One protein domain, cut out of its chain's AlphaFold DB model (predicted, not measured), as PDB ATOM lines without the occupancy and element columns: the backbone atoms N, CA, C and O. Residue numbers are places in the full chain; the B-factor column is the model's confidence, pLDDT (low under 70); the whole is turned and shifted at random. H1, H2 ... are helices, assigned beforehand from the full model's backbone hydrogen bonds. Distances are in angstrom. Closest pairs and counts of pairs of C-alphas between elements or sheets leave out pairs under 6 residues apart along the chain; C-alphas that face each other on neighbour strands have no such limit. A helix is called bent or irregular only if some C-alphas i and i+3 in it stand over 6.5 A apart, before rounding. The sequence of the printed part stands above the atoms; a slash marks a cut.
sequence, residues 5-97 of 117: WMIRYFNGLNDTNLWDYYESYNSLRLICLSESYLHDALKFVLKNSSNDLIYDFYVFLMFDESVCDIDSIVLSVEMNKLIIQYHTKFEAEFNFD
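AT A GLANCE: This is residues 5 to 97 of the 117 residues of an uncharacterized protein of Staphylococcus pseudintermedius (UniProt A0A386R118). H5, the longest helix, makes one end of the domain and crosses H4, the helix in its middle; H2 and H3 also pack on H4, and short H1 lies at the other end. The printed part has 93 residues with five named helices, H1 to H5, and no named strand: all helix. It is compact, radius of gyration of the C-alphas 13.4 A, spanning 38 by 28 by 21 A.

IN THESE COORDINATES: H5, residues 76 to 94, measures 23.2 A and ends at C-alpha 94 (170.564, 277.796, 191.655); it is irregular, C-alphas 85 and 88 being 7.7 A apart, with a kink of 56 degrees near residue 88. H4 is residues 53 to 63, H3 35 to 45, H2 15 to 31, 25.1 A, and H1 5 to 10, from C-alpha 5 (149.627, 264.983, 208.194).

HOW THE PARTS SIT: H5, with residues 82 to 90 alone, touches H4, about perpendicular at 82 degrees; the closest C-alphas, Tyr 55 and Tyr 86, are 6.8 A apart. H4 touches H3, closest C-alphas Val 45 and Asp 56, 6.0 A. Every O i to N i+4 pair is within hydrogen-bond range in H1 and H4, 12 of 13 in H2, 6 of 7 in H3, 13 of 15 in H5.

THE WHOLE: The printed part has no cut. The H4 to H5 link is long. Residues 48 to 50 and 95 to 97 have pLDDT under 70.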
ATOM      1  N   TRP A   5     149.575 264.013 209.287       81.94
ATOM      2  CA  TRP A   5     149.627 264.983 208.194       81.94
ATOM      3  C   TRP A   5     150.219 264.368 206.917       81.94
ATOM      4  O   TRP A   5     149.715 264.641 205.832       81.94
ATOM      5  N   MET A   6     151.200 263.467 207.044       79.25
ATOM      6  CA  MET A   6     151.742 262.720 205.909       79.25
ATOM      7  C   MET A   6     150.694 261.768 205.344       79.25
ATOM      8  O   MET A   6     150.522 261.722 204.136       79.25
ATOM      9  N   ILE A   7     149.929 261.073 206.196       77.38
ATOM     10  CA  ILE A   7     148.810 260.202 205.772       77.38
ATOM     11  C   ILE A   7     147.801 260.974 204.914       77.38
ATOM     12  O   ILE A   7     147.327 260.474 203.896       77.38
ATOM     13  N   ARG A   8     147.496 262.220 205.285       80.31
ATOM     14  CA  ARG A   8     146.620 263.086 204.483       80.31
ATOM     15  C   ARG A   8     147.244 263.467 203.143       80.31
ATOM     16  O   ARG A   8     146.517 263.496 202.158       80.31
ATOM     17  N   TYR A   9     148.552 263.724 203.110       79.25
ATOM     18  CA  TYR A   9     149.285 263.975 201.868       79.25
ATOM     19  C   TYR A   9     149.253 262.750 200.941       79.25
ATOM     20  O   TYR A   9     148.862 262.880 199.787       79.25
ATOM     21  N   PHE A  10     149.540 261.553 201.471       74.69
ATOM     22  CA  PHE A  10     149.461 260.278 200.742       74.69
ATOM     23  C   PHE A  10     148.097 260.089 200.065       74.69
ATOM     24  O   PHE A  10     148.031 259.797 198.877       74.69
ATOM     25  N   ASN A  11     147.001 260.327 200.791       78.69
ATOM     26  CA  ASN A  11     145.644 260.168 200.255       78.69
ATOM     27  C   ASN A  11     145.285 261.166 199.137       78.69
ATOM     28  O   ASN A  11     144.263 260.987 198.479       78.69
ATOM     29  N   GLY A  12     146.067 262.235 198.964       78.19
ATOM     30  CA  GLY A  12     145.887 263.217 197.895       78.19
ATOM     31  C   GLY A  12     146.653 262.891 196.609       78.19
ATOM     32  O   GLY A  12     146.423 263.552 195.597       78.19
ATOM     33  N   LEU A  13     147.554 261.904 196.632       76.88
ATOM     34  CA  LEU A  13     148.329 261.473 195.468       76.88
ATOM     35  C   LEU A  13     147.549 260.444 194.635       76.88
ATOM     36  O   LEU A  13     146.678 259.741 195.140       76.88
ATOM     37  N   ASN A  14     147.878 260.343 193.346       77.81
ATOM     38  CA  ASN A  14     147.431 259.216 192.524       77.81
ATOM     39  C   ASN A  14     148.261 257.952 192.839       77.81
ATOM     40  O   ASN A  14     149.326 258.046 193.452       77.81
ATOM     41  N   ASP A  15     147.794 256.780 192.401       72.19
ATOM     42  CA  ASP A  15     148.412 255.491 192.755       72.19
ATOM     43  C   ASP A  15     149.890 255.375 192.335       72.19
ATOM     44  O   ASP A  15     150.693 254.805 193.071       72.19
ATOM     45  N   THR A  16     150.270 255.937 191.182       71.50
ATOM     46  CA  THR A  16     151.663 255.928 190.705       71.50
ATOM     47  C   THR A  16     152.556 256.796 191.592       71.50
ATOM     48  O   THR A  16     153.555 256.317 192.123       71.50
ATOM     49  N   ASN A  17     152.154 258.044 191.837       75.38
ATOM     50  CA  ASN A  17     152.919 258.995 192.643       75.38
ATOM     51  C   ASN A  17     152.990 258.565 194.115       75.38
ATOM     52  O   ASN A  17     153.940 258.907 194.814       75.38
ATOM     53  N   LEU A  18     151.990 257.821 194.599       79.12
ATOM     54  CA  LEU A  18     151.960 257.277 195.953       79.12
ATOM     55  C   LEU A  18     153.129 256.315 196.201       79.12
ATOM     56  O   LEU A  18     153.760 256.382 197.258       79.12
ATOM     57  N   TRP A  19     153.400 255.421 195.245       81.12
ATOM     58  CA  TRP A  19     154.455 254.418 195.376       81.12
ATOM     59  C   TRP A  19     155.846 255.053 195.323       81.12
ATOM     60  O   TRP A  19     156.638 254.850 196.245       81.12
ATOM     61  N   ASP A  20     156.094 255.902 194.324       82.25
ATOM     62  CA  ASP A  20     157.369 256.613 194.153       82.25
ATOM     63  C   ASP A  20     157.695 257.484 195.378       82.25
ATOM     64  O   ASP A  20     158.825 257.519 195.881       82.25
ATOM     65  N   TYR A  21     156.671 258.142 195.925       82.56
ATOM     66  CA  TYR A  21     156.796 258.928 197.143       82.56
ATOM     67  C   TYR A  21     157.101 258.056 198.371       82.56
ATOM     68  O   TYR A  21     157.951 258.413 199.188       82.56
ATOM     69  N   TYR A  22     156.449 256.898 198.515       83.88
ATOM     70  CA  TYR A  22     156.690 255.981 199.632       83.88
ATOM     71  C   TYR A  22     158.105 255.384 199.606       83.88
ATOM     72  O   TYR A  22     158.761 255.311 200.652       83.88
ATOM     73  N   GLU A  23     158.600 254.988 198.431       87.50
ATOM     74  CA  GLU A  23     159.978 254.508 198.259       87.50
ATOM     75  C   GLU A  23     161.002 255.597 198.594       87.50
ATOM     76  O   GLU A  23     161.949 255.357 199.355       87.50
ATOM     77  N   SER A  24     160.767 256.819 198.111       89.06
ATOM     78  CA  SER A  24     161.620 257.970 198.411       89.06
ATOM     79  C   SER A  24     161.612 258.304 199.905       89.06
ATOM     80  O   SER A  24     162.669 258.468 200.513       89.06
ATOM     81  N   TYR A  25     160.438 258.320 200.543       88.94
ATOM     82  CA  TYR A  25     160.306 258.566 201.981       88.94
ATOM     83  C   TYR A  25     161.038 257.514 202.820       88.94
ATOM     84  O   TYR A  25     161.743 257.858 203.771       88.94
ATOM     85  N   ASN A  26     160.912 256.230 202.478       89.88
ATOM     86  CA  ASN A  26     161.641 255.177 203.185       89.88
ATOM     87  C   ASN A  26     163.151 255.308 203.010       89.88
ATOM     88  O   ASN A  26     163.881 255.104 203.977       89.88
ATOM     89  N   SER A  27     163.612 255.692 201.821       91.62
ATOM     90  CA  SER A  27     165.029 255.975 201.585       91.62
ATOM     91  C   SER A  27     165.511 257.114 202.486       91.62
ATOM     92  O   SER A  27     166.497 256.953 203.201       91.62
ATOM     93  N   LEU A  28     164.757 258.215 202.568       92.19
ATOM     94  CA  LEU A  28     165.083 259.338 203.452       92.19
ATOM     95  C   LEU A  28     165.122 258.937 204.934       92.19
ATOM     96  O   LEU A  28     166.023 259.348 205.664       92.19
ATOM     97  N   ARG A  29     164.199 258.079 205.383       92.31
ATOM     98  CA  ARG A  29     164.204 257.542 206.755       92.31
ATOM     99  C   ARG A  29     165.422 256.686 207.083       92.31
ATOM    100  O   ARG A  29     165.755 256.573 208.258       92.31
ATOM    101  N   LEU A  30     166.032 256.040 206.092       90.88
ATOM    102  CA  LEU A  30     167.222 255.211 206.298       90.88
ATOM    103  C   LEU A  30     168.497 256.048 206.401       90.88
ATOM    104  O   LEU A  30     169.433 255.630 207.079       90.88
ATOM    105  N   ILE A  31     168.536 257.206 205.737       91.25
ATOM    106  CA  ILE A  31     169.727 258.063 205.699       91.25
ATOM    107  C   ILE A  31     169.705 259.169 206.764       91.25
ATOM    108  O   ILE A  31     170.769 259.610 207.197       91.25
ATOM    109  N   CYS A  32     168.518 259.606 207.202       91.81
ATOM    110  CA  CYS A  32     168.365 260.626 208.240       91.81
ATOM    111  C   CYS A  32     168.557 260.039 209.641       91.81
ATOM    112  O   CYS A  32     167.902 259.072 210.028       91.81
ATOM    113  N   LEU A  33     169.398 260.694 210.436       90.94
ATOM    114  CA  LEU A  33     169.684 260.352 211.827       90.94
ATOM    115  C   LEU A  33     168.606 260.861 212.795       90.94
ATOM    116  O   LEU A  33     168.447 260.318 213.888       90.94
ATOM    117  N   SER A  34     167.845 261.881 212.386       88.31
ATOM    118  CA  SER A  34     166.793 262.510 213.187       88.31
ATOM    119  C   SER A  34     165.432 262.433 212.494       88.31
ATOM    120  O   SER A  34     165.185 263.090 211.483       88.31
ATOM    121  N   GLU A  35     164.511 261.646 213.067       86.81
ATOM    122  CA  GLU A  35     163.135 261.518 212.560       86.81
ATOM    123  C   GLU A  35     162.358 262.840 212.688       86.81
ATOM    124  O   GLU A  35     161.550 263.165 211.820       86.81
ATOM    125  N   SER A  36     162.612 263.632 213.738       87.38
ATOM    126  CA  SER A  36     161.967 264.939 213.905       87.38
ATOM    127  C   SER A  36     162.425 265.932 212.843       87.38
ATOM    128  O   SER A  36     161.579 266.586 212.237       87.38
ATOM    129  N   TYR A  37     163.730 265.980 212.561       89.94
ATOM    130  CA  TYR A  37     164.273 266.843 211.514       89.94
ATOM    131  C   TYR A  37     163.708 266.465 210.142       89.94
ATOM    132  O   TYR A  37     163.193 267.321 209.432       89.94
ATOM    133  N   LEU A  38     163.718 265.169 209.806       91.00
ATOM    134  CA  LEU A  38     163.142 264.679 208.554       91.00
ATOM    135  C   LEU A  38     161.678 265.113 208.404       91.00
ATOM    136  O   LEU A  38     161.270 265.567 207.340       91.00
ATOM    137  N   HIS A  39     160.872 265.001 209.461       89.69
ATOM    138  CA  HIS A  39     159.479 265.433 209.399       89.69
ATOM    139  C   HIS A  39     159.321 266.939 209.205       89.69
ATOM    140  O   HIS A  39     158.403 267.348 208.493       89.69
ATOM    141  N   ASP A  40     160.165 267.760 209.824       87.88
ATOM    142  CA  ASP A  40     160.103 269.208 209.647       87.88
ATOM    143  C   ASP A  40     160.558 269.616 208.244       87.88
ATOM    144  O   ASP A  40     159.817 270.328 207.568       87.88
ATOM    145  N   ALA A  41     161.658 269.055 207.744       88.88
ATOM    146  CA  ALA A  41     162.116 269.243 206.368       88.88
ATOM    147  C   ALA A  41     161.043 268.842 205.342       88.88
ATOM    148  O   ALA A  41     160.732 269.600 204.424       88.88
ATOM    149  N   LEU A  42     160.382 267.693 205.534       89.06
ATOM    150  CA  LEU A  42     159.316 267.240 204.635       89.06
ATOM    151  C   LEU A  42     158.102 268.181 204.621       89.06
ATOM    152  O   LEU A  42     157.468 268.329 203.580       89.06
ATOM    153  N   LYS A  43     157.775 268.875 205.720       86.69
ATOM    154  CA  LYS A  43     156.707 269.898 205.691       86.69
ATOM    155  C   LYS A  43     157.046 271.074 204.778       86.69
ATOM    156  O   LYS A  43     156.122 271.744 204.318       86.69
ATOM    157  N   PHE A  44     158.328 271.364 204.560       83.88
ATOM    158  CA  PHE A  44     158.770 272.399 203.627       83.88
ATOM    159  C   PHE A  44     158.831 271.864 202.205       83.88
ATOM    160  O   PHE A  44     158.192 272.427 201.321       83.88
ATOM    161  N   VAL A  45     159.523 270.742 202.015       86.25
ATOM    162  CA  VAL A  45     159.722 270.106 200.711       86.25
ATOM    163  C   VAL A  45     158.389 269.823 200.015       86.25
ATOM    164  O   VAL A  45     158.190 270.207 198.869       86.25
ATOM    165  N   LEU A  46     157.413 269.260 200.728       83.50
ATOM    166  CA  LEU A  46     156.144 268.827 200.129       83.50
ATOM    167  C   LEU A  46     155.174 269.959 199.792       83.50
ATOM    168  O   LEU A  46     154.142 269.699 199.170       83.50
ATOM    169  N   LYS A  47     155.475 271.203 200.185       76.69
ATOM    170  CA  LYS A  47     154.721 272.374 199.710       76.69
ATOM    171  C   LYS A  47     154.960 272.617 198.223       76.69
ATOM    172  O   LYS A  47     154.058 273.092 197.541       76.69
ATOM    173  N   ASN A  48     156.144 272.260 197.735       65.56
ATOM    174  CA  ASN A  48     156.523 272.372 196.338       65.56
ATOM    175  C   ASN A  48     156.519 270.962 195.747       65.56
ATOM    176  O   ASN A  48     157.477 270.215 195.893       65.56
ATOM    177  N   SER A  49     155.408 270.562 195.130       60.62
ATOM    178  CA  SER A  49     155.285 269.232 194.531       60.62
ATOM    179  C   SER A  49     156.282 269.064 193.378       60.62
ATOM    180  O   SER A  49     156.036 269.553 192.273       60.62
ATOM    181  N   SER A  50     157.387 268.372 193.632       68.44
ATOM    182  CA  SER A  50     158.341 267.919 192.624       68.44
ATOM    183  C   SER A  50     158.299 266.390 192.517       68.44
ATOM    184  O   SER A  50     157.752 265.694 193.373       68.44
ATOM    185  N   ASN A  51     158.799 265.875 191.394       71.56
ATOM    186  CA  ASN A  51     158.806 264.442 191.100       71.56
ATOM    187  C   ASN A  51     159.990 263.710 191.759       71.56
ATOM    188  O   ASN A  51     160.041 262.486 191.689       71.56
ATOM    189  N   ASP A  52     160.944 264.426 192.367       86.88
ATOM    190  CA  ASP A  52     162.127 263.838 193.007       86.88
ATOM    191  C   ASP A  52     162.270 264.342 194.447       86.88
ATOM    192  O   ASP A  52     162.983 265.301 194.736       86.88
ATOM    193  N   LEU A  53     161.595 263.643 195.360       88.94
ATOM    194  CA  LEU A  53     161.582 263.975 196.781       88.94
ATOM    195  C   LEU A  53     162.982 263.958 197.416       88.94
ATOM    196  O   LEU A  53     163.253 264.725 198.341       88.94
ATOM    197  N   ILE A  54     163.860 263.056 196.966       91.75
ATOM    198  CA  ILE A  54     165.212 262.933 197.521       91.75
ATOM    199  C   ILE A  54     166.033 264.154 197.116       91.75
ATOM    200  O   ILE A  54     166.738 264.723 197.951       91.75
ATOM    201  N   TYR A  55     165.903 264.586 195.861       91.44
ATOM    202  CA  TYR A  55     166.518 265.821 195.403       91.44
ATOM    203  C   TYR A  55     165.975 267.042 196.145       91.44
ATOM    204  O   TYR A  55     166.762 267.859 196.609       91.44
ATOM    205  N   ASP A  56     164.659 267.153 196.323       89.75
ATOM    206  CA  ASP A  56     164.080 268.301 197.026       89.75
ATOM    207  C   ASP A  56     164.548 268.368 198.490       89.75
ATOM    208  O   ASP A  56     164.815 269.446 199.022       89.75
ATOM    209  N   PHE A  57     164.698 267.211 199.142       92.00
ATOM    210  CA  PHE A  57     165.296 267.124 200.472       92.00
ATOM    211  C   PHE A  57     166.772 267.541 200.466       92.00
ATOM    212  O   PHE A  57     167.194 268.287 201.344       92.00
ATOM    213  N   TYR A  58     167.550 267.119 199.466       91.75
ATOM    214  CA  TYR A  58     168.929 267.581 199.291       91.75
ATOM    215  C   TYR A  58     169.000 269.105 199.114       91.75
ATOM    216  O   TYR A  58     169.783 269.755 199.798       91.75
ATOM    217  N   VAL A  59     168.149 269.693 198.268       90.44
ATOM    218  CA  VAL A  59     168.056 271.152 198.087       90.44
ATOM    219  C   VAL A  59     167.752 271.839 199.418       90.44
ATOM    220  O   VAL A  59     168.415 272.814 199.760       90.44
ATOM    221  N   PHE A  60     166.796 271.314 200.190       90.31
ATOM    222  CA  PHE A  60     166.475 271.842 201.516       90.31
ATOM    223  C   PHE A  60     167.698 271.841 202.444       90.31
ATOM    224  O   PHE A  60     167.985 272.867 203.050       90.31
ATOM    225  N   LEU A  61     168.456 270.739 202.501       90.50
ATOM    226  CA  LEU A  61     169.679 270.654 203.310       90.50
ATOM    227  C   LEU A  61     170.729 271.696 202.914       90.50
ATOM    228  O   LEU A  61     171.394 272.248 203.784       90.50
ATOM    229  N   MET A  62     170.887 271.970 201.617       89.00
ATOM    230  CA  MET A  62     171.879 272.936 201.132       89.00
ATOM    231  C   MET A  62     171.551 274.385 201.518       89.00
ATOM    232  O   MET A  62     172.461 275.209 201.577       89.00
ATOM    233  N   PHE A  63     170.277 274.697 201.776       87.75
ATOM    234  CA  PHE A  63     169.817 276.026 202.192       87.75
ATOM    235  C   PHE A  63     169.522 276.141 203.694       87.75
ATOM    236  O   PHE A  63     169.240 277.237 204.175       87.75
ATOM    237  N   ASP A  64     169.555 275.039 204.445       86.38
ATOM    238  CA  ASP A  64     169.252 275.055 205.873       86.38
ATOM    239  C   ASP A  64     170.454 275.531 206.702       86.38
ATOM    240  O   ASP A  64     171.228 274.748 207.254       86.38
ATOM    241  N   GLU A  65     170.578 276.851 206.835       81.44
ATOM    242  CA  GLU A  65     171.607 277.506 207.652       81.44
ATOM    243  C   GLU A  65     171.497 277.190 209.155       81.44
ATOM    244  O   GLU A  65     172.434 277.450 209.915       81.44
ATOM    245  N   SER A  66     170.370 276.626 209.615       80.19
ATOM    246  CA  SER A  66     170.201 276.249 211.023       80.19
ATOM    247  C   SER A  66     170.999 274.997 211.400       80.19
ATOM    248  O   SER A  66     171.260 274.753 212.583       80.19
ATOM    249  N   VAL A  67     171.434 274.218 210.405       78.19
ATOM    250  CA  VAL A  67     172.232 273.008 210.597       78.19
ATOM    251  C   VAL A  67     173.715 273.367 210.596       78.19
ATOM    252  O   VAL A  67     174.361 273.472 209.559       78.19
ATOM    253  N   CYS A  68     174.291 273.512 211.790       74.25
ATOM    254  CA  CYS A  68     175.733 273.741 211.934       74.25
ATOM    255  C   CYS A  68     176.587 272.505 211.593       74.25
ATOM    256  O   CYS A  68     177.781 272.641 211.337       74.25
ATOM    257  N   ASP A  69     175.993 271.308 211.638       82.31
ATOM    258  CA  ASP A  69     176.663 270.035 211.372       82.31
ATOM    259  C   ASP A  69     175.715 269.072 210.643       82.31
ATOM    260  O   ASP A  69     174.861 268.429 211.260       82.31
ATOM    261  N   ILE A  70     175.857 268.969 209.319       83.44
ATOM    262  CA  ILE A  70     175.042 268.076 208.480       83.44
ATOM    263  C   ILE A  70     175.267 266.604 208.852       83.44
ATOM    264  O   ILE A  70     174.324 265.813 208.772       83.44
ATOM    265  N   ASP A  71     176.458 266.239 209.340       84.56
ATOM    266  CA  ASP A  71     176.763 264.864 209.753       84.56
ATOM    267  C   ASP A  71     175.976 264.443 211.007       84.56
ATOM    268  O   ASP A  71     175.829 263.251 211.286       84.56
ATOM    269  N   SER A  72     175.409 265.405 211.746       85.38
ATOM    270  CA  SER A  72     174.484 265.145 212.856       85.38
ATOM    271  C   SER A  72     173.049 264.840 212.400       85.38
ATOM    272  O   SER A  72     172.244 264.312 213.173       85.38
ATOM    273  N   ILE A  73     172.727 265.140 211.138       87.31
ATOM    274  CA  ILE A  73     171.383 265.045 210.556       87.31
ATOM    275  C   ILE A  73     171.281 263.904 209.548       87.31
ATOM    276  O   ILE A  73     170.288 263.173 209.547       87.31
ATOM    277  N   VAL A  74     172.299 263.723 208.709       90.06
ATOM    278  CA  VAL A  74     172.358 262.693 207.668       90.06
ATOM    279  C   VAL A  74     173.645 261.899 207.831       90.06
ATOM    280  O   VAL A  74     174.699 262.453 208.116       90.06
ATOM    281  N   LEU A  75     173.579 260.585 207.614       90.06
ATOM    282  CA  LEU A  75     174.775 259.746 207.561       90.06
ATOM    283  C   LEU A  75     175.773 260.292 206.529       90.06
ATOM    284  O   LEU A  75     175.454 260.352 205.343       90.06
ATOM    285  N   SER A  76     177.009 260.579 206.942       89.06
ATOM    286  CA  SER A  76     178.036 261.187 206.077       89.06
ATOM    287  C   SER A  76     178.273 260.424 204.770       89.06
ATOM    288  O   SER A  76     178.472 261.013 203.711       89.06
ATOM    289  N   VAL A  77     178.230 259.086 204.813       90.75
ATOM    290  CA  VAL A  77     178.377 258.241 203.613       90.75
ATOM    291  C   VAL A  77     177.235 258.472 202.625       90.75
ATOM    292  O   VAL A  77     177.468 258.501 201.419       90.75
ATOM    293  N   GLU A  78     176.015 258.647 203.122       91.75
ATOM    294  CA  GLU A  78     174.836 258.895 202.296       91.75
ATOM    295  C   GLU A  78     174.807 260.342 201.806       91.75
ATOM    296  O   GLU A  78     174.529 260.573 200.633       91.75
ATOM    297  N   MET A  79     175.213 261.305 202.639       91.88
ATOM    298  CA  MET A  79     175.367 262.697 202.212       91.88
ATOM    299  C   MET A  79     176.375 262.824 201.060       91.88
ATOM    300  O   MET A  79     176.091 263.469 200.054       91.88
ATOM    301  N   ASN A  80     177.511 262.124 201.136       91.00
ATOM    302  CA  ASN A  80     178.480 262.074 200.038       91.00
ATOM    303  C   ASN A  80     177.875 261.517 198.739       91.00
ATOM    304  O   ASN A  80     178.185 262.014 197.656       91.00
ATOM    305  N   LYS A  81     176.999 260.507 198.820       92.81
ATOM    306  CA  LYS A  81     176.296 259.985 197.636       92.81
ATOM    307  C   LYS A  81     175.332 261.014 197.058       92.81
ATOM    308  O   LYS A  81     175.317 261.182 195.842       92.81
ATOM    309  N   LEU A  82     174.577 261.716 197.908       92.31
ATOM    310  CA  LEU A  82     173.673 262.781 197.470       92.31
ATOM    311  C   LEU A  82     174.439 263.899 196.757       92.31
ATOM    312  O   LEU A  82     174.027 264.313 195.678       92.31
ATOM    313  N   ILE A  83     175.591 264.318 197.288       91.44
ATOM    314  CA  ILE A  83     176.467 265.310 196.642       91.44
ATOM    315  C   ILE A  83     176.914 264.810 195.263       91.44
ATOM    316  O   ILE A  83     176.723 265.503 194.268       91.44
ATOM    317  N   ILE A  84     177.452 263.590 195.167       93.75
ATOM    318  CA  ILE A  84     177.900 263.022 193.881       93.75
ATOM    319  C   ILE A  84     176.754 262.966 192.860       93.75
ATOM    320  O   ILE A  84     176.971 263.210 191.674       93.75
ATOM    321  N   GLN A  85     175.545 262.635 193.312       94.19
ATOM    322  CA  GLN A  85     174.383 262.456 192.449       94.19
ATOM    323  C   GLN A  85     173.753 263.781 192.003       94.19
ATOM    324  O   GLN A  85     173.339 263.897 190.849       94.19
ATOM    325  N   TYR A  86     173.657 264.763 192.899       93.62
ATOM    326  CA  TYR A  86     172.786 265.925 192.716       93.62
ATOM    327  C   TYR A  86     173.505 267.270 192.666       93.62
ATOM    328  O   TYR A  86     172.913 268.233 192.180       93.62
ATOM    329  N   HIS A  87     174.766 267.364 193.096       91.69
ATOM    330  CA  HIS A  87     175.456 268.652 193.209       91.69
ATOM    331  C   HIS A  87     175.543 269.404 191.874       91.69
ATOM    332  O   HIS A  87     175.225 270.585 191.819       91.69
ATOM    333  N   THR A  88     175.851 268.718 190.768       90.69
ATOM    334  CA  THR A  88     175.884 269.348 189.434       90.69
ATOM    335  C   THR A  88     174.524 269.912 189.012       90.69
ATOM    336  O   THR A  88     174.460 270.972 188.396       90.69
ATOM    337  N   LYS A  89     173.432 269.202 189.324       90.81
ATOM    338  CA  LYS A  89     172.067 269.654 189.018       90.81
ATOM    339  C   LYS A  89     171.712 270.882 189.858       90.81
ATOM    340  O   LYS A  89     171.205 271.858 189.323       90.81
ATOM    341  N   PHE A  90     172.044 270.836 191.143       90.00
ATOM    342  CA  PHE A  90     171.841 271.931 192.081       90.00
ATOM    343  C   PHE A  90     172.578 273.206 191.661       90.00
ATOM    344  O   PHE A  90     171.952 274.254 191.538       90.00
ATOM    345  N   GLU A  91     173.872 273.116 191.349       89.81
ATOM    346  CA  GLU A  91     174.660 274.256 190.859       89.81
ATOM    347  C   GLU A  91     174.049 274.875 189.592       89.81
ATOM    348  O   GLU A  91     173.964 276.094 189.471       89.81
ATOM    349  N   ALA A  92     173.564 274.042 188.665       88.19
ATOM    350  CA  ALA A  92     172.930 274.517 187.438       88.19
ATOM    351  C   ALA A  92     171.568 275.199 187.678       88.19
ATOM    352  O   ALA A  92     171.217 276.125 186.949       88.19
ATOM    353  N   GLU A  93     170.790 274.738 188.661       88.50
ATOM    354  CA  GLU A  93     169.461 275.284 188.976       88.50
ATOM    355  C   GLU A  93     169.523 276.576 189.791       88.50
ATOM    356  O   GLU A  93     168.729 277.486 189.553       88.50
ATOM    357  N   PHE A  94     170.461 276.665 190.732       84.12
ATOM    358  CA  PHE A  94     170.564 277.796 191.655       84.12
ATOM    359  C   PHE A  94     171.655 278.798 191.278       84.12
ATOM    360  O   PHE A  94     171.762 279.820 191.947       84.12
ATOM    361  N   ASN A  95     172.397 278.525 190.194       67.81
ATOM    362  CA  ASN A  95     173.392 279.380 189.547       67.81
ATOM    363  C   ASN A  95     174.086 280.313 190.546       67.81
ATOM    364  O   ASN A  95     173.782 281.508 190.609       67.81
ATOM    365  N   PHE A  96     175.002 279.759 191.343       61.03
ATOM    366  CA  PHE A  96     175.864 280.545 192.222       61.03
ATOM    367  C   PHE A  96     176.903 281.299 191.377       61.03
ATOM    368  O   PHE A  96     178.110 281.078 191.481       61.03
ATOM    369  N   ASP A  97     176.439 282.210 190.518       52.75
ATOM    370  CA  ASP A  97     177.285 283.242 189.945       52.75
ATOM    371  C   ASP A  97     177.812 284.061 191.124       52.75
ATOM    372  O   ASP A  97     177.109 284.864 191.742       52.75
TER     373      ASP A  97